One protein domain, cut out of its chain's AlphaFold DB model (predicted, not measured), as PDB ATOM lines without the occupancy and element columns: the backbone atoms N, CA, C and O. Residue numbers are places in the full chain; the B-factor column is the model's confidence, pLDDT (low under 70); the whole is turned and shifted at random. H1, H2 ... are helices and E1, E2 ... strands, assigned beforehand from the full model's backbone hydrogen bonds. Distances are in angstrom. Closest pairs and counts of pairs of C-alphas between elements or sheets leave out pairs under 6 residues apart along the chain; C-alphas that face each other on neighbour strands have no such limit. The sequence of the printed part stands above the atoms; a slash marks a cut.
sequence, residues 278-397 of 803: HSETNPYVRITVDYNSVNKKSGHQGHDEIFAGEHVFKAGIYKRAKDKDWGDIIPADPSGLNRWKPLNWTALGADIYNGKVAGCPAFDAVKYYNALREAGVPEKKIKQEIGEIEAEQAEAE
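What this domain is: This is residues 278 to 397 of the 803 residues of the protein "Ig domain" of Rhodoluna lacicola (UniProt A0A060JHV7). With little regular structure, this is mostly loop around a single strand, E1; the long helix H4 runs beside E1, folding back from H3 as a helical hairpin, while short H1 and H2 sit apart from each other. The printed part has 120 residues, only 47 in named elements, mostly helix, in the order E1, H1, H2, H3, H4. It is compact, with a radius of gyration of the C-alphas of 14.2 A and spans of 41 by 34 by 27 A.

How they stand to each other: E1, residues 284 to 290, pairs with no named strand. It meets H1, residues 291 to 295, only through their tight link. H2, residues 347 to 353, touches no helix. H3, residues 365 to 374, and H4, residues 379 to 396, form a hairpin: they touch, at a shallow tilt of 30 degrees, opposite ways, H4 with residues 379 to 386 alone; the closest C-alphas, of Tyr 369 and Ile 382, are 6.3 A apart. The closest C-alphas of E1 and H4, of Asp 290 and Ala 396, are 4.3 A apart. In H1, H2, H3 and H4 every O i to N i+4 pair is within hydrogen-bond range.

Where its parts are: E1 begins at C-alpha 284 (-17.990, 9.139, 14.360) and is 18.4 A long; H1 is 6.1 A, H2 10.0 A, H3 14.1 A. H4, 25.9 A, ends at C-alpha 396 (-1.193, 7.213, 23.802).

The domain as a whole: The C-alphas farthest apart, of Leu 337 and Gly 376, are 41.3 A apart. The printed part has no cut. The links H1 to H2 and H2 to H3 are long. The model's pLDDT is under 70 in residues 296 to 310, 315 to 326 and 334 to 339.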
ATOM      1  N   HIS A 278     -19.104  16.487  15.710       73.12
ATOM      2  CA  HIS A 278     -20.132  17.525  15.538       73.12
ATOM      3  C   HIS A 278     -21.072  17.339  14.329       73.12
ATOM      4  O   HIS A 278     -21.817  18.253  13.980       73.12
ATOM      5  N   SER A 279     -21.019  16.204  13.628       75.94
ATOM      6  CA  SER A 279     -21.726  16.007  12.359       75.94
ATOM      7  C   SER A 279     -22.839  14.966  12.458       75.94
ATOM      8  O   SER A 279     -22.690  13.933  13.109       75.94
ATOM      9  N   GLU A 280     -23.948  15.207  11.759       75.44
ATOM     10  CA  GLU A 280     -24.980  14.195  11.489       75.44
ATOM     11  C   GLU A 280     -24.587  13.255  10.338       75.44
ATOM     12  O   GLU A 280     -24.937  12.077  10.334       75.44
ATOM     13  N   THR A 281     -23.865  13.774   9.341       78.31
ATOM     14  CA  THR A 281     -23.487  13.040   8.123       78.31
ATOM     15  C   THR A 281     -22.192  12.248   8.283       78.31
ATOM     16  O   THR A 281     -22.007  11.241   7.604       78.31
ATOM     17  N   ASN A 282     -21.320  12.656   9.210       83.06
ATOM     18  CA  ASN A 282     -20.035  12.023   9.513       83.06
ATOM     19  C   ASN A 282     -19.896  11.754  11.026       83.06
ATOM     20  O   ASN A 282     -19.006  12.321  11.660       83.06
ATOM     21  N   PRO A 283     -20.787  10.953  11.640       84.00
ATOM     22  CA  PRO A 283     -21.078  11.047  13.073       84.00
ATOM     23  C   PRO A 283     -20.017  10.498  14.030       84.00
ATOM     24  O   PRO A 283     -20.057  10.851  15.210       84.00
ATOM     25  N   TYR A 284     -19.086   9.670  13.553       87.94
ATOM     26  CA  TYR A 284     -17.990   9.139  14.360       87.94
ATOM     27  C   TYR A 284     -16.652   9.198  13.630       87.94
ATOM     28  O   TYR A 284     -16.587   9.196  12.399       87.94
ATOM     29  N   VAL A 285     -15.572   9.148  14.406       89.62
ATOM     30  CA  VAL A 285     -14.219   8.886  13.924       89.62
ATOM     31  C   VAL A 285     -13.474   7.954  14.882       89.62
ATOM     32  O   VAL A 285     -13.656   7.998  16.096       89.62
ATOM     33  N   ARG A 286     -12.658   7.051  14.339       91.50
ATOM     34  CA  ARG A 286     -11.902   6.062  15.109       91.50
ATOM     35  C   ARG A 286     -10.545   6.626  15.498       91.50
ATOM     36  O   ARG A 286      -9.700   6.844  14.626       91.50
ATOM     37  N   ILE A 287     -10.335   6.789  16.799       88.06
ATOM     38  CA  ILE A 287      -9.099   7.307  17.398       88.06
ATOM     39  C   ILE A 287      -8.541   6.301  18.409       88.06
ATOM     40  O   ILE A 287      -9.236   5.369  18.816       88.06
ATOM     41  N   THR A 288      -7.271   6.451  18.789       86.19
ATOM     42  CA  THR A 288      -6.631   5.624  19.827       86.19
ATOM     43  C   THR A 288      -5.970   6.517  20.867       86.19
ATOM     44  O   THR A 288      -4.992   7.187  20.563       86.19
ATOM     45  N   VAL A 289      -6.514   6.513  22.079       84.69
ATOM     46  CA  VAL A 289      -6.166   7.421  23.183       84.69
ATOM     47  C   VAL A 289      -5.506   6.657  24.337       84.69
ATOM     48  O   VAL A 289      -5.499   5.422  24.348       84.69
ATOM     49  N   ASP A 290      -4.912   7.359  25.306       82.75
ATOM     50  CA  ASP A 290      -4.422   6.723  26.534       82.75
ATOM     51  C   ASP A 290      -5.616   6.350  27.432       82.75
ATOM     52  O   ASP A 290      -6.636   7.038  27.467       82.75
ATOM     53  N   TYR A 291      -5.505   5.266  28.199       77.75
ATOM     54  CA  TYR A 291      -6.580   4.780  29.069       77.75
ATOM     55  C   TYR A 291      -7.011   5.812  30.118       77.75
ATOM     56  O   TYR A 291      -8.115   5.728  30.652       77.75
ATOM     57  N   ASN A 292      -6.159   6.794  30.426       78.00
ATOM     58  CA  ASN A 292      -6.529   7.917  31.270       78.00
ATOM     59  C   ASN A 292      -7.638   8.782  30.661       78.00
ATOM     60  O   ASN A 292      -8.433   9.298  31.441       78.00
ATOM     61  N   SER A 293      -7.727   8.920  29.335       75.75
ATOM     62  CA  SER A 293      -8.827   9.645  28.683       75.75
ATOM     63  C   SER A 293     -10.172   8.979  29.000       75.75
ATOM     64  O   SER A 293     -11.099   9.651  29.432       75.75
ATOM     65  N   VAL A 294     -10.243   7.642  28.944       73.69
ATOM     66  CA  VAL A 294     -11.487   6.881  29.202       73.69
ATOM     67  C   VAL A 294     -11.747   6.535  30.679       73.69
ATOM     68  O   VAL A 294     -12.808   6.009  31.004       73.69
ATOM     69  N   ASN A 295     -10.796   6.778  31.590       70.25
ATOM     70  CA  ASN A 295     -10.903   6.395  33.011       70.25
ATOM     71  C   ASN A 295     -10.881   7.590  33.988       70.25
ATOM     72  O   ASN A 295     -11.296   7.467  35.142       70.25
ATOM     73  N   LYS A 296     -10.392   8.768  33.578       61.34
ATOM     74  CA  LYS A 296     -10.422   9.960  34.438       61.34
ATOM     75  C   LYS A 296     -11.832  10.541  34.493       61.34
ATOM     76  O   LYS A 296     -12.451  10.803  33.469       61.34
ATOM     77  N   LYS A 297     -12.276  10.899  35.702       48.06
ATOM     78  CA  LYS A 297     -13.561  11.584  35.941       48.06
ATOM     79  C   LYS A 297     -13.757  12.893  35.158       48.06
ATOM     80  O   LYS A 297     -14.897  13.296  35.011       48.06
ATOM     81  N   SER A 298     -12.685  13.538  34.690       47.94
ATOM     82  CA  SER A 298     -12.744  14.763  33.872       47.94
ATOM     83  C   SER A 298     -12.659  14.526  32.358       47.94
ATOM     84  O   SER A 298     -12.800  15.488  31.622       47.94
ATOM     85  N   GLY A 299     -12.405  13.295  31.894       47.31
ATOM     86  CA  GLY A 299     -12.412  12.934  30.462       47.31
ATOM     87  C   GLY A 299     -13.651  12.138  30.031       47.31
ATOM     88  O   GLY A 299     -13.792  11.795  28.869       47.31
ATOM     89  N   HIS A 300     -14.538  11.821  30.978       48.84
ATOM     90  CA  HIS A 300     -15.749  11.009  30.783       48.84
ATOM     91  C   HIS A 300     -17.001  11.746  31.315       48.84
ATOM     92  O   HIS A 300     -18.046  11.143  31.540       48.84
ATOM     93  N   GLN A 301     -16.918  13.047  31.603       51.53
ATOM     94  CA  GLN A 301     -18.103  13.809  32.006       51.53
ATOM     95  C   GLN A 301     -18.998  14.035  30.782       51.53
ATOM     96  O   GLN A 301     -18.503  14.433  29.739       51.53
ATOM     97  N   GLY A 302     -20.281  13.692  30.914       54.81
ATOM     98  CA  GLY A 302     -21.281  13.740  29.846       54.81
ATOM     99  C   GLY A 302     -21.382  12.460  29.012       54.81
ATOM    100  O   GLY A 302     -22.494  12.042  28.721       54.81
ATOM    101  N   HIS A 303     -20.274  11.788  28.653       61.28
ATOM    102  CA  HIS A 303     -20.300  10.813  27.539       61.28
ATOM    103  C   HIS A 303     -21.253   9.591  27.686       61.28
ATOM    104  O   HIS A 303     -21.500   8.878  26.705       61.28
ATOM    105  N   ASP A 304     -21.797   9.348  28.884       60.22
ATOM    106  CA  ASP A 304     -22.844   8.368  29.208       60.22
ATOM    107  C   ASP A 304     -24.298   8.882  29.115       60.22
ATOM    108  O   ASP A 304     -25.232   8.122  29.389       60.22
ATOM    109  N   GLU A 305     -24.513  10.133  28.699       58.94
ATOM    110  CA  GLU A 305     -25.831  10.740  28.508       58.94
ATOM    111  C   GLU A 305     -26.660  10.037  27.417       58.94
ATOM    112  O   GLU A 305     -26.165   9.613  26.370       58.94
ATOM    113  N   ILE A 306     -27.965   9.906  27.682       60.72
ATOM    114  CA  ILE A 306     -28.934   9.267  26.783       60.72
ATOM    115  C   ILE A 306     -29.673  10.357  26.013       60.72
ATOM    116  O   ILE A 306     -30.588  10.989  26.548       60.72
ATOM    117  N   PHE A 307     -29.332  10.543  24.742       56.81
ATOM    118  CA  PHE A 307     -29.994  11.534  23.904       56.81
ATOM    119  C   PHE A 307     -31.225  10.935  23.215       56.81
ATOM    120  O   PHE A 307     -31.127   9.974  22.450       56.81
ATOM    121  N   ALA A 308     -32.408  11.500  23.484       59.03
ATOM    122  CA  ALA A 308     -33.687  11.093  22.883       59.03
ATOM    123  C   ALA A 308     -33.969   9.567  22.932       59.03
ATOM    124  O   ALA A 308     -34.575   8.994  22.026       59.03
ATOM    125  N   GLY A 309     -33.530   8.907  24.011       61.62
ATOM    126  CA  GLY A 309     -33.704   7.467  24.237       61.62
ATOM    127  C   GLY A 309     -32.639   6.564  23.601       61.62
ATOM    128  O   GLY A 309     -32.732   5.345  23.743       61.62
ATOM    129  N   GLU A 310     -31.627   7.125  22.935       66.94
ATOM    130  CA  GLU A 310     -30.531   6.385  22.305       66.94
ATOM    131  C   GLU A 310     -29.192   6.659  23.012       66.94
ATOM    132  O   GLU A 310     -28.901   7.774  23.434       66.94
ATOM    133  N   HIS A 311     -28.352   5.627  23.110       70.94
ATOM    134  CA  HIS A 311     -26.980   5.722  23.639       70.94
ATOM    135  C   HIS A 311     -25.926   5.966  22.547       70.94
ATOM    136  O   HIS A 311     -24.747   6.128  22.834       70.94
ATOM    137  N   VAL A 312     -26.315   5.895  21.273       78.50
ATOM    138  CA  VAL A 312     -25.422   6.008  20.113       78.50
ATOM    139  C   VAL A 312     -26.120   6.800  19.019       78.50
ATOM    140  O   VAL A 312     -27.349   6.788  18.932       78.50
ATOM    141  N   PHE A 313     -25.350   7.480  18.170       77.75
ATOM    142  CA  PHE A 313     -25.919   8.296  17.106       77.75
ATOM    143  C   PHE A 313     -26.805   7.466  16.167       77.75
ATOM    144  O   PHE A 313     -26.414   6.405  15.668       77.75
ATOM    145  N   LYS A 314     -27.988   8.007  15.869       73.75
ATOM    146  CA  LYS A 314     -28.974   7.421  14.966       73.75
ATOM    147  C   LYS A 314     -29.597   8.519  14.109       73.75
ATOM    148  O   LYS A 314     -30.127   9.507  14.619       73.75
ATOM    149  N   ALA A 315     -29.515   8.344  12.792       66.69
ATOM    150  CA  ALA A 315     -29.961   9.342  11.826       66.69
ATOM    151  C   ALA A 315     -31.450   9.696  12.009       66.69
ATOM    152  O   ALA A 315     -32.290   8.810  12.170       66.69
ATOM    153  N   GLY A 316     -31.765  10.994  11.961       61.97
ATOM    154  CA  GLY A 316     -33.126  11.522  12.108       61.97
ATOM    155  C   GLY A 316     -33.613  11.734  13.548       61.97
ATOM    156  O   GLY A 316     -34.746  12.169  13.721       61.97
ATOM    157  N   ILE A 317     -32.788  11.448  14.564       55.62
ATOM    158  CA  ILE A 317     -33.107  11.690  15.987       55.62
ATOM    159  C   ILE A 317     -32.368  12.922  16.546       55.62
ATOM    160  O   ILE A 317     -32.830  13.544  17.497       55.62
ATOM    161  N   TYR A 318     -31.239  13.300  15.946       48.06
ATOM    162  CA  TYR A 318     -30.326  14.328  16.450       48.06
ATOM    163  C   TYR A 318     -30.861  15.768  16.320       48.06
ATOM    164  O   TYR A 318     -31.269  16.178  15.234       48.06
ATOM    165  N   LYS A 319     -30.794  16.537  17.419       53.09
ATOM    166  CA  LYS A 319     -30.960  18.003  17.468       53.09
ATOM    167  C   LYS A 319     -30.299  18.601  18.733       53.09
ATOM    168  O   LYS A 319     -30.982  18.689  19.751       53.09
ATOM    169  N   ARG A 320     -29.029  19.032  18.653       45.88
ATOM    170  CA  ARG A 320     -28.385  20.215  19.310       45.88
ATOM    171  C   ARG A 320     -26.851  20.096  19.289       45.88
ATOM    172  O   ARG A 320     -26.334  19.059  18.890       45.88
ATOM    173  N   ALA A 321     -26.131  21.185  19.577       44.22
ATOM    174  CA  ALA A 321     -24.681  21.296  19.364       44.22
ATOM    175  C   ALA A 321     -23.832  21.012  20.618       44.22
ATOM    176  O   ALA A 321     -22.646  20.707  20.470       44.22
ATOM    177  N   LYS A 322     -24.454  20.980  21.804       47.19
ATOM    178  CA  LYS A 322     -23.911  20.567  23.120       47.19
ATOM    179  C   LYS A 322     -23.290  19.155  23.178       47.19
ATOM    180  O   LYS A 322     -22.784  18.707  24.200       47.19
ATOM    181  N   ASP A 323     -23.312  18.450  22.058       51.66
ATOM    182  CA  ASP A 323     -23.253  17.000  21.949       51.66
ATOM    183  C   ASP A 323     -21.832  16.445  21.707       51.66
ATOM    184  O   ASP A 323     -21.694  15.297  21.281       51.66
ATOM    185  N   LYS A 324     -20.772  17.231  21.987       50.66
ATOM    186  CA  LYS A 324     -19.397  16.692  22.135       50.66
ATOM    187  C   LYS A 324     -19.385  15.556  23.150       50.66
ATOM    188  O   LYS A 324     -18.764  14.518  22.939       50.66
ATOM    189  N   ASP A 325     -20.107  15.783  24.237       58.88
ATOM    190  CA  ASP A 325     -20.007  15.009  25.452       58.88
ATOM    191  C   ASP A 325     -21.038  13.863  25.464       58.88
ATOM    192  O   ASP A 325     -21.566  13.563  26.518       58.88
ATOM    193  N   TRP A 326     -21.389  13.211  24.339       69.00
ATOM    194  CA  TRP A 326     -22.179  11.957  24.366       69.00
ATOM    195  C   TRP A 326     -21.955  11.019  23.180       69.00
ATOM    196  O   TRP A 326     -21.436  11.380  22.130       69.00
ATOM    197  N   GLY A 327     -22.353   9.758  23.354       76.50
ATOM    198  CA  GLY A 327     -22.440   8.784  22.265       76.50
ATOM    199  C   GLY A 327     -21.128   8.112  21.863       76.50
ATOM    200  O   GLY A 327     -21.180   7.210  21.022       76.50
ATOM    201  N   ASP A 328     -19.993   8.490  22.462       86.00
ATOM    202  CA  ASP A 328     -18.687   7.830  22.314       86.00
ATOM    203  C   ASP A 328     -18.796   6.332  22.612       86.00
ATOM    204  O   ASP A 328     -19.306   5.926  23.659       86.00
ATOM    205  N   ILE A 329     -18.312   5.495  21.691       87.19
ATOM    206  CA  ILE A 329     -18.397   4.036  21.815       87.19
ATOM    207  C   ILE A 329     -17.044   3.509  22.287       87.19
ATOM    208  O   ILE A 329     -16.073   3.474  21.520       87.19
ATOM    209  N   ILE A 330     -17.002   3.066  23.545       86.88
ATOM    210  CA  ILE A 330     -15.791   2.581  24.214       86.88
ATOM    211  C   ILE A 330     -15.929   1.069  24.462       86.88
ATOM    212  O   ILE A 330     -16.872   0.646  25.143       86.88
ATOM    213  N   PRO A 331     -15.012   0.230  23.944       83.69
ATOM    214  CA  PRO A 331     -15.029  -1.210  24.182       83.69
ATOM    215  C   PRO A 331     -14.731  -1.553  25.644       83.69
ATOM    216  O   PRO A 331     -14.113  -0.781  26.377       83.69
ATOM    217  N   ALA A 332     -15.113  -2.762  26.062       78.38
ATOM    218  CA  ALA A 332     -14.652  -3.319  27.332       78.38
ATOM    219  C   ALA A 332     -13.118  -3.467  27.330       78.38
ATOM    220  O   ALA A 332     -12.524  -3.690  26.275       78.38
ATOM    221  N   ASP A 333     -12.481  -3.364  28.500       72.12
ATOM    222  CA  ASP A 333     -11.022  -3.475  28.623       72.12
ATOM    223  C   ASP A 333     -10.521  -4.845  28.123       72.12
ATOM    224  O   ASP A 333     -10.769  -5.861  28.784       72.12
ATOM    225  N   PRO A 334      -9.782  -4.904  26.994       65.69
ATOM    226  CA  PRO A 334      -9.368  -6.166  26.386       65.69
ATOM    227  C   PRO A 334      -8.327  -6.913  27.228       65.69
ATOM    228  O   PRO A 334      -8.074  -8.087  26.979       65.69
ATOM    229  N   SER A 335      -7.734  -6.267  28.242       61.22
ATOM    230  CA  SER A 335      -6.839  -6.935  29.194       61.22
ATOM    231  C   SER A 335      -7.575  -7.754  30.265       61.22
ATOM    232  O   SER A 335      -6.929  -8.437  31.055       61.22
ATOM    233  N   GLY A 336      -8.911  -7.667  30.349       61.34
ATOM    234  CA  GLY A 336      -9.713  -8.350  31.374       61.34
ATOM    235  C   GLY A 336      -9.551  -7.791  32.796       61.34
ATOM    236  O   GLY A 336     -10.238  -8.237  33.714       61.34
ATOM    237  N   LEU A 337      -8.688  -6.787  32.987       61.38
ATOM    238  CA  LEU A 337      -8.442  -6.125  34.271       61.38
ATOM    239  C   LEU A 337      -9.561  -5.154  34.681       61.38
ATOM    240  O   LEU A 337      -9.555  -4.669  35.810       61.38
ATOM    241  N   ASN A 338     -10.522  -4.885  33.789       67.94
ATOM    242  CA  ASN A 338     -11.639  -3.957  33.996       67.94
ATOM    243  C   ASN A 338     -11.177  -2.543  34.407       67.94
ATOM    244  O   ASN A 338     -11.791  -1.908  35.266       67.94
ATOM    245  N   ARG A 339     -10.083  -2.045  33.805       69.00
ATOM    246  CA  ARG A 339      -9.493  -0.725  34.112       69.00
ATOM    247  C   ARG A 339     -10.402   0.448  33.744       69.00
ATOM    248  O   ARG A 339     -10.220   1.533  34.283       69.00
ATOM    249  N   TRP A 340     -11.355   0.223  32.848       72.56
ATOM    250  CA  TRP A 340     -12.472   1.108  32.526       72.56
ATOM    251  C   TRP A 340     -13.728   0.260  32.287       72.56
ATOM    252  O   TRP A 340     -13.650  -0.963  32.124       72.56
ATOM    253  N   LYS A 341     -14.895   0.906  32.268       74.75
ATOM    254  CA  LYS A 341     -16.158   0.268  31.875       74.75
ATOM    255  C   LYS A 341     -16.404   0.488  30.377       74.75
ATOM    256  O   LYS A 341     -16.057   1.557  29.884       74.75
ATOM    257  N   PRO A 342     -17.004  -0.477  29.657       78.50
ATOM    258  CA  PRO A 342     -17.501  -0.220  28.309       78.50
ATOM    259  C   PRO A 342     -18.565   0.882  28.343       78.50
ATOM    260  O   PRO A 342     -19.400   0.906  29.251       78.50
ATOM    261  N   LEU A 343     -18.557   1.745  27.329       80.12
ATOM    262  CA  LEU A 343     -19.475   2.872  27.188       80.12
ATOM    263  C   LEU A 343     -20.224   2.772  25.861       80.12
ATOM    264  O   LEU A 343     -19.636   2.415  24.839       80.12
ATOM    265  N   ASN A 344     -21.533   3.038  25.899       80.12
ATOM    266  CA  ASN A 344     -22.439   3.016  24.745       80.12
ATOM    267  C   ASN A 344     -22.364   1.726  23.896       80.12
ATOM    268  O   ASN A 344     -22.751   1.684  22.726       80.12
ATOM    269  N   TRP A 345     -21.930   0.625  24.525       81.31
ATOM    270  CA  TRP A 345     -21.716  -0.698  23.930       81.31
ATOM    271  C   TRP A 345     -23.029  -1.478  23.736       81.31
ATOM    272  O   TRP A 345     -23.196  -2.622  24.161       81.31
ATOM    273  N   THR A 346     -24.000  -0.815  23.111       83.38
ATOM    274  CA  THR A 346     -25.265  -1.399  22.654       83.38
ATOM    275  C   THR A 346     -25.029  -2.307  21.443       83.38
ATOM    276  O   THR A 346     -23.936  -2.330  20.878       83.38
ATOM    277  N   ALA A 347     -26.057  -3.031  20.983       80.69
ATOM    278  CA  ALA A 347     -25.956  -3.812  19.745       80.69
ATOM    279  C   ALA A 347     -25.538  -2.939  18.542       80.69
ATOM    280  O   ALA A 347     -24.639  -3.310  17.795       80.69
ATOM    281  N   LEU A 348     -26.127  -1.743  18.410       81.62
ATOM    282  CA  LEU A 348     -25.776  -0.785  17.360       81.62
ATOM    283  C   LEU A 348     -24.370  -0.194  17.569       81.62
ATOM    284  O   LEU A 348     -23.603  -0.120  16.615       81.62
ATOM    285  N   GLY A 349     -23.995   0.153  18.805       85.00
ATOM    286  CA  GLY A 349     -22.648   0.642  19.121       85.00
ATOM    287  C   GLY A 349     -21.558  -0.379  18.783       85.00
ATOM    288  O   GLY A 349     -20.590  -0.063  18.093       85.00
ATOM    289  N   ALA A 350     -21.756  -1.639  19.174       81.19
ATOM    290  CA  ALA A 350     -20.861  -2.732  18.816       81.19
ATOM    291  C   ALA A 350     -20.811  -2.966  17.294       81.19
ATOM    292  O   ALA A 350     -19.740  -3.255  16.760       81.19
ATOM    293  N   ASP A 351     -21.922  -2.822  16.572       83.94
ATOM    294  CA  ASP A 351     -21.945  -2.990  15.115       83.94
ATOM    295  C   ASP A 351     -21.242  -1.835  14.371       83.94
ATOM    296  O   ASP A 351     -20.554  -2.092  13.379       83.94
ATOM    297  N   ILE A 352     -21.330  -0.597  14.878       82.31
ATOM    298  CA  ILE A 352     -20.570   0.574  14.398       82.31
ATOM    299  C   ILE A 352     -19.071   0.391  14.678       82.31
ATOM    300  O   ILE A 352     -18.241   0.545  13.776       82.31
ATOM    301  N   TYR A 353     -18.705   0.017  15.908       83.69
ATOM    302  CA  TYR A 353     -17.308  -0.168  16.309       83.69
ATOM    303  C   TYR A 353     -16.624  -1.293  15.521       83.69
ATOM    304  O   TYR A 353     -15.492  -1.133  15.051       83.69
ATOM    305  N   ASN A 354     -17.321  -2.410  15.306       81.56
ATOM    306  CA  ASN A 354     -16.806  -3.553  14.546       81.56
ATOM    307  C   ASN A 354     -16.965  -3.404  13.020       81.56
ATOM    308  O   ASN A 354     -16.636  -4.333  12.287       81.56
ATOM    309  N   GLY A 355     -17.467  -2.266  12.522       78.62
ATOM    310  CA  GLY A 355     -17.574  -1.987  11.085       78.62
ATOM    311  C   GLY A 355     -18.588  -2.853  10.328       78.62
ATOM    312  O   GLY A 355     -18.534  -2.914   9.102       78.62
ATOM    313  N   LYS A 356     -19.522  -3.511  11.030       78.31
ATOM    314  CA  LYS A 356     -20.646  -4.232  10.405       78.31
ATOM    315  C   LYS A 356     -21.647  -3.268   9.768       78.31
ATOM    316  O   LYS A 356     -22.305  -3.618   8.792       78.31
ATOM    317  N   VAL A 357     -21.749  -2.060  10.321       78.25
ATOM    318  CA  VAL A 357     -22.399  -0.909   9.691       78.25
ATOM    319  C   VAL A 357     -21.370   0.200   9.484       78.25
ATOM    320  O   VAL A 357     -20.428   0.348  10.266       78.25
ATOM    321  N   ALA A 358     -21.538   0.987   8.421       73.19
ATOM    322  CA  ALA A 358     -20.725   2.179   8.213       73.19
ATOM    323  C   ALA A 358     -21.020   3.205   9.321       73.19
ATOM    324  O   ALA A 358     -22.178   3.423   9.672       73.19
ATOM    325  N   GLY A 359     -19.978   3.836   9.861       79.56
ATOM    326  CA  GLY A 359     -20.136   4.858  10.897       79.56
ATOM    327  C   GLY A 359     -18.821   5.358  11.485       79.56
ATOM    328  O   GLY A 359     -18.664   6.559  11.625       79.56
ATOM    329  N   CYS A 360     -17.863   4.461  11.762       86.94
ATOM    330  CA  CYS A 360     -16.625   4.768  12.498       86.94
ATOM    331  C   CYS A 360     -15.336   4.519  11.666       86.94
ATOM    332  O   CYS A 360     -14.645   3.506  11.874       86.94
ATOM    333  N   PRO A 361     -15.022   5.402  10.690       86.69
ATOM    334  CA  PRO A 361     -13.812   5.350   9.861       86.69
ATOM    335  C   PRO A 361     -12.545   5.722  10.647       86.69
ATOM    336  O   PRO A 361     -12.619   6.409  11.658       86.69
ATOM    337  N   ALA A 362     -11.372   5.304  10.165       87.00
ATOM    338  CA  ALA A 362     -10.081   5.702  10.739       87.00
ATOM    339  C   ALA A 362      -9.852   7.223  10.664       87.00
ATOM    340  O   ALA A 362     -10.155   7.837   9.638       87.00
ATOM    341  N   PHE A 363      -9.286   7.808  11.724       88.69
ATOM    342  CA  PHE A 363      -8.884   9.214  11.735       88.69
ATOM    343  C   PHE A 363      -7.807   9.514  10.681       88.69
ATOM    344  O   PHE A 363      -6.789   8.834  10.579       88.69
ATOM    345  N   ASP A 364      -8.050  10.568   9.909       90.12
ATOM    346  CA  ASP A 364      -7.151  11.163   8.923       90.12
ATOM    347  C   ASP A 364      -7.493  12.654   8.915       90.12
ATOM    348  O   ASP A 364      -8.606  13.016   8.533       90.12
ATOM    349  N   ALA A 365      -6.583  13.509   9.386       89.75
ATOM    350  CA  ALA A 365      -6.884  14.914   9.663       89.75
ATOM    351  C   ALA A 365      -7.433  15.680   8.442       89.75
ATOM    352  O   ALA A 365      -8.306  16.533   8.591       89.75
ATOM    353  N   VAL A 366      -6.984  15.354   7.223       90.31
ATOM    354  CA  VAL A 366      -7.427  16.038   5.995       90.31
ATOM    355  C   VAL A 366      -8.794  15.530   5.544       90.31
ATOM    356  O   VAL A 366      -9.660  16.331   5.188       90.31
ATOM    357  N   LYS A 367      -9.030  14.211   5.585       90.69
ATOM    358  CA  LYS A 367     -10.360  13.649   5.294       90.69
ATOM    359  C   LYS A 367     -11.390  14.106   6.322       90.69
ATOM    360  O   LYS A 367     -12.495  14.468   5.936       90.69
ATOM    361  N   TYR A 368     -11.008  14.127   7.596       90.94
ATOM    362  CA  TYR A 368     -11.831  14.596   8.704       90.94
ATOM    363  C   TYR A 368     -12.202  16.073   8.535       90.94
ATOM    364  O   TYR A 368     -13.384  16.412   8.554       90.94
ATOM    365  N   TYR A 369     -11.212  16.926   8.238       91.62
ATOM    366  CA  TYR A 369     -11.442  18.335   7.921       91.62
ATOM    367  C   TYR A 369     -12.432  18.516   6.766       91.62
ATOM    368  O   TYR A 369     -13.443  19.199   6.921       91.62
ATOM    369  N   ASN A 370     -12.186  17.870   5.622       91.50
ATOM    370  CA  ASN A 370     -13.061  17.985   4.453       91.50
ATOM    371  C   ASN A 370     -14.491  17.502   4.751       91.50
ATOM    372  O   ASN A 370     -15.445  18.186   4.390       91.50
ATOM    373  N   ALA A 371     -14.636  16.364   5.435       89.44
ATOM    374  CA  ALA A 371     -15.927  15.770   5.766       89.44
ATOM    375  C   ALA A 371     -16.754  16.647   6.723       89.44
ATOM    376  O   ALA A 371     -17.954  16.822   6.515       89.44
ATOM    377  N   LEU A 372     -16.123  17.245   7.739       87.62
ATOM    378  CA  LEU A 372     -16.810  18.159   8.653       87.62
ATOM    379  C   LEU A 372     -17.121  19.521   8.012       87.62
ATOM    380  O   LEU A 372     -18.205  20.053   8.251       87.62
ATOM    381  N   ARG A 373     -16.252  20.058   7.138       88.31
ATOM    382  CA  ARG A 373     -16.573  21.268   6.351       88.31
ATOM    383  C   ARG A 373     -17.753  21.034   5.400       88.31
ATOM    384  O   ARG A 373     -18.636  21.882   5.331       88.31
ATOM    385  N   GLU A 374     -17.811  19.886   4.719       88.38
ATOM    386  CA  GLU A 374     -18.958  19.484   3.879       88.38
ATOM    387  C   GLU A 374     -20.236  19.236   4.701       88.38
ATOM    388  O   GLU A 374     -21.339  19.442   4.200       88.38
ATOM    389  N   ALA A 375     -20.109  18.867   5.980       82.25
ATOM    390  CA  ALA A 375     -21.225  18.795   6.923       82.25
ATOM    391  C   ALA A 375     -21.660  20.160   7.501       82.25
ATOM    392  O   ALA A 375     -22.594  20.202   8.299       82.25
ATOM    393  N   GLY A 376     -20.999  21.260   7.128       80.44
ATOM    394  CA  GLY A 376     -21.315  22.615   7.586       80.44
ATOM    395  C   GLY A 376     -20.643  23.050   8.895       80.44
ATOM    396  O   GLY A 376     -20.854  24.185   9.311       80.44
ATOM    397  N   VAL A 377     -19.807  22.214   9.523       80.88
ATOM    398  CA  VAL A 377     -19.124  22.554  10.786       80.88
ATOM    399  C   VAL A 377     -18.069  23.653  10.540       80.88
ATOM    400  O   VAL A 377     -17.312  23.546   9.564       80.88
ATOM    401  N   PRO A 378     -17.973  24.711  11.372       82.25
ATOM    402  CA  PRO A 378     -17.008  25.799  11.177       82.25
ATOM    403  C   PRO A 378     -15.536  25.360  11.203       82.25
ATOM    404  O   PRO A 378     -15.128  24.498  11.979       82.25
ATOM    405  N   GLU A 379     -14.708  26.007  10.377       84.44
ATOM    406  CA  GLU A 379     -13.276  25.701  10.205       84.44
ATOM    407  C   GLU A 379     -12.486  25.708  11.525       84.44
ATOM    408  O   GLU A 379     -11.717  24.782  11.792       84.44
ATOM    409  N   LYS A 380     -12.691  26.740  12.351       82.88
ATOM    410  CA  LYS A 380     -12.004  26.935  13.635       82.88
ATOM    411  C   LYS A 380     -12.272  25.779  14.603       82.88
ATOM    412  O   LYS A 380     -11.324  25.236  15.169       82.88
ATOM    413  N   LYS A 381     -13.537  25.357  14.714       81.56
ATOM    414  CA  LYS A 381     -13.993  24.245  15.564       81.56
ATOM    415  C   LYS A 381     -13.312  22.931  15.168       81.56
ATOM    416  O   LYS A 381     -12.725  22.265  16.015       81.56
ATOM    417  N   ILE A 382     -13.267  22.628  13.867       87.19
ATOM    418  CA  ILE A 382     -12.619  21.412  13.349       87.19
ATOM    419  C   ILE A 382     -11.098  21.437  13.562       87.19
ATOM    420  O   ILE A 382     -10.503  20.425  13.925       87.19
ATOM    421  N   LYS A 383     -10.439  22.581  13.335       88.31
ATOM    422  CA  LYS A 383      -8.981  22.711  13.523       88.31
ATOM    423  C   LYS A 383      -8.570  22.577  14.990       88.31
ATOM    424  O   LYS A 383      -7.517  22.002  15.260       88.31
ATOM    425  N   GLN A 384      -9.396  23.062  15.916       85.31
ATOM    426  CA  GLN A 384      -9.227  22.817  17.348       85.31
ATOM    427  C   GLN A 384      -9.379  21.321  17.674       85.31
ATOM    428  O   GLN A 384      -8.466  20.736  18.250       85.31
ATOM    429  N   GLU A 385     -10.473  20.695  17.234       86.38
ATOM    430  CA  GLU A 385     -10.794  19.281  17.487       86.38
ATOM    431  C   GLU A 385      -9.720  18.321  16.935       86.38
ATOM    432  O   GLU A 385      -9.301  17.396  17.623       86.38
ATOM    433  N   ILE A 386      -9.169  18.587  15.741       90.00
ATOM    434  CA  ILE A 386      -8.012  17.847  15.201       90.00
ATOM    435  C   ILE A 386      -6.791  17.972  16.125       90.00
ATOM    436  O   ILE A 386      -6.109  16.980  16.372       90.00
ATOM    437  N   GLY A 387      -6.510  19.173  16.640       88.31
ATOM    438  CA  GLY A 387      -5.384  19.412  17.546       88.31
ATOM    439  C   GLY A 387      -5.542  18.721  18.906       88.31
ATOM    440  O   GLY A 387      -4.554  18.220  19.445       88.31
ATOM    441  N   GLU A 388      -6.769  18.662  19.427       85.81
ATOM    442  CA  GLU A 388      -7.152  17.919  20.636       85.81
ATOM    443  C   GLU A 388      -6.956  16.407  20.413       85.81
ATOM    444  O   GLU A 388      -6.157  15.778  21.109       85.81
ATOM    445  N   ILE A 389      -7.556  15.849  19.356       86.75
ATOM    446  CA  ILE A 389      -7.433  14.431  18.982       86.75
ATOM    447  C   ILE A 389      -5.964  14.015  18.783       86.75
ATOM    448  O   ILE A 389      -5.531  12.981  19.291       86.75
ATOM    449  N   GLU A 390      -5.164  14.801  18.057       88.62
ATOM    450  CA  GLU A 390      -3.743  14.500  17.839       88.62
ATOM    451  C   GLU A 390      -2.881  14.708  19.096       88.62
ATOM    452  O   GLU A 390      -1.785  14.147  19.194       88.62
ATOM    453  N   ALA A 391      -3.334  15.498  20.076       85.94
ATOM    454  CA  ALA A 391      -2.693  15.568  21.382       85.94
ATOM    455  C   ALA A 391      -2.932  14.287  22.187       85.94
ATOM    456  O   ALA A 391      -1.958  13.691  22.642       85.94
ATOM    457  N   GLU A 392      -4.174  13.812  22.273       83.12
ATOM    458  CA  GLU A 392      -4.511  12.576  22.989       83.12
ATOM    459  C   GLU A 392      -3.904  11.325  22.341       83.12
ATOM    460  O   GLU A 392      -3.377  10.453  23.036       83.12
ATOM    461  N   GLN A 393      -3.892  11.253  21.004       83.19
ATOM    462  CA  GLN A 393      -3.193  10.184  20.284       83.19
ATOM    463  C   GLN A 393      -1.679  10.216  20.545       83.19
ATOM    464  O   GLN A 393      -1.057   9.160  20.651       83.19
ATOM    465  N   ALA A 394      -1.077  11.400  20.706       83.69
ATOM    466  CA  ALA A 394       0.336  11.526  21.063       83.69
ATOM    467  C   ALA A 394       0.629  11.201  22.542       83.69
ATOM    468  O   ALA A 394       1.744  10.785  22.853       83.69
ATOM    469  N   GLU A 395      -0.341  11.340  23.455       80.56
ATOM    470  CA  GLU A 395      -0.225  10.805  24.823       80.56
ATOM    471  C   GLU A 395      -0.261   9.268  24.829       80.56
ATOM    472  O   GLU A 395       0.517   8.634  25.544       80.56
ATOM    473  N   ALA A 396      -1.110   8.663  23.991       77.62
ATOM    474  CA  ALA A 396      -1.193   7.213  23.802       77.62
ATOM    475  C   ALA A 396       0.045   6.625  23.102       77.62
ATOM    476  O   ALA A 396       0.474   5.499  23.381       77.62
ATOM    477  N   GLU A 397       0.591   7.369  22.141       79.62
ATOM    478  CA  GLU A 397       1.718   6.983  21.306       79.62
ATOM    479  C   GLU A 397       2.541   8.222  20.891       79.62
ATOM    480  O   GLU A 397       2.243   8.861  19.880       79.62
TER     481      GLU A 397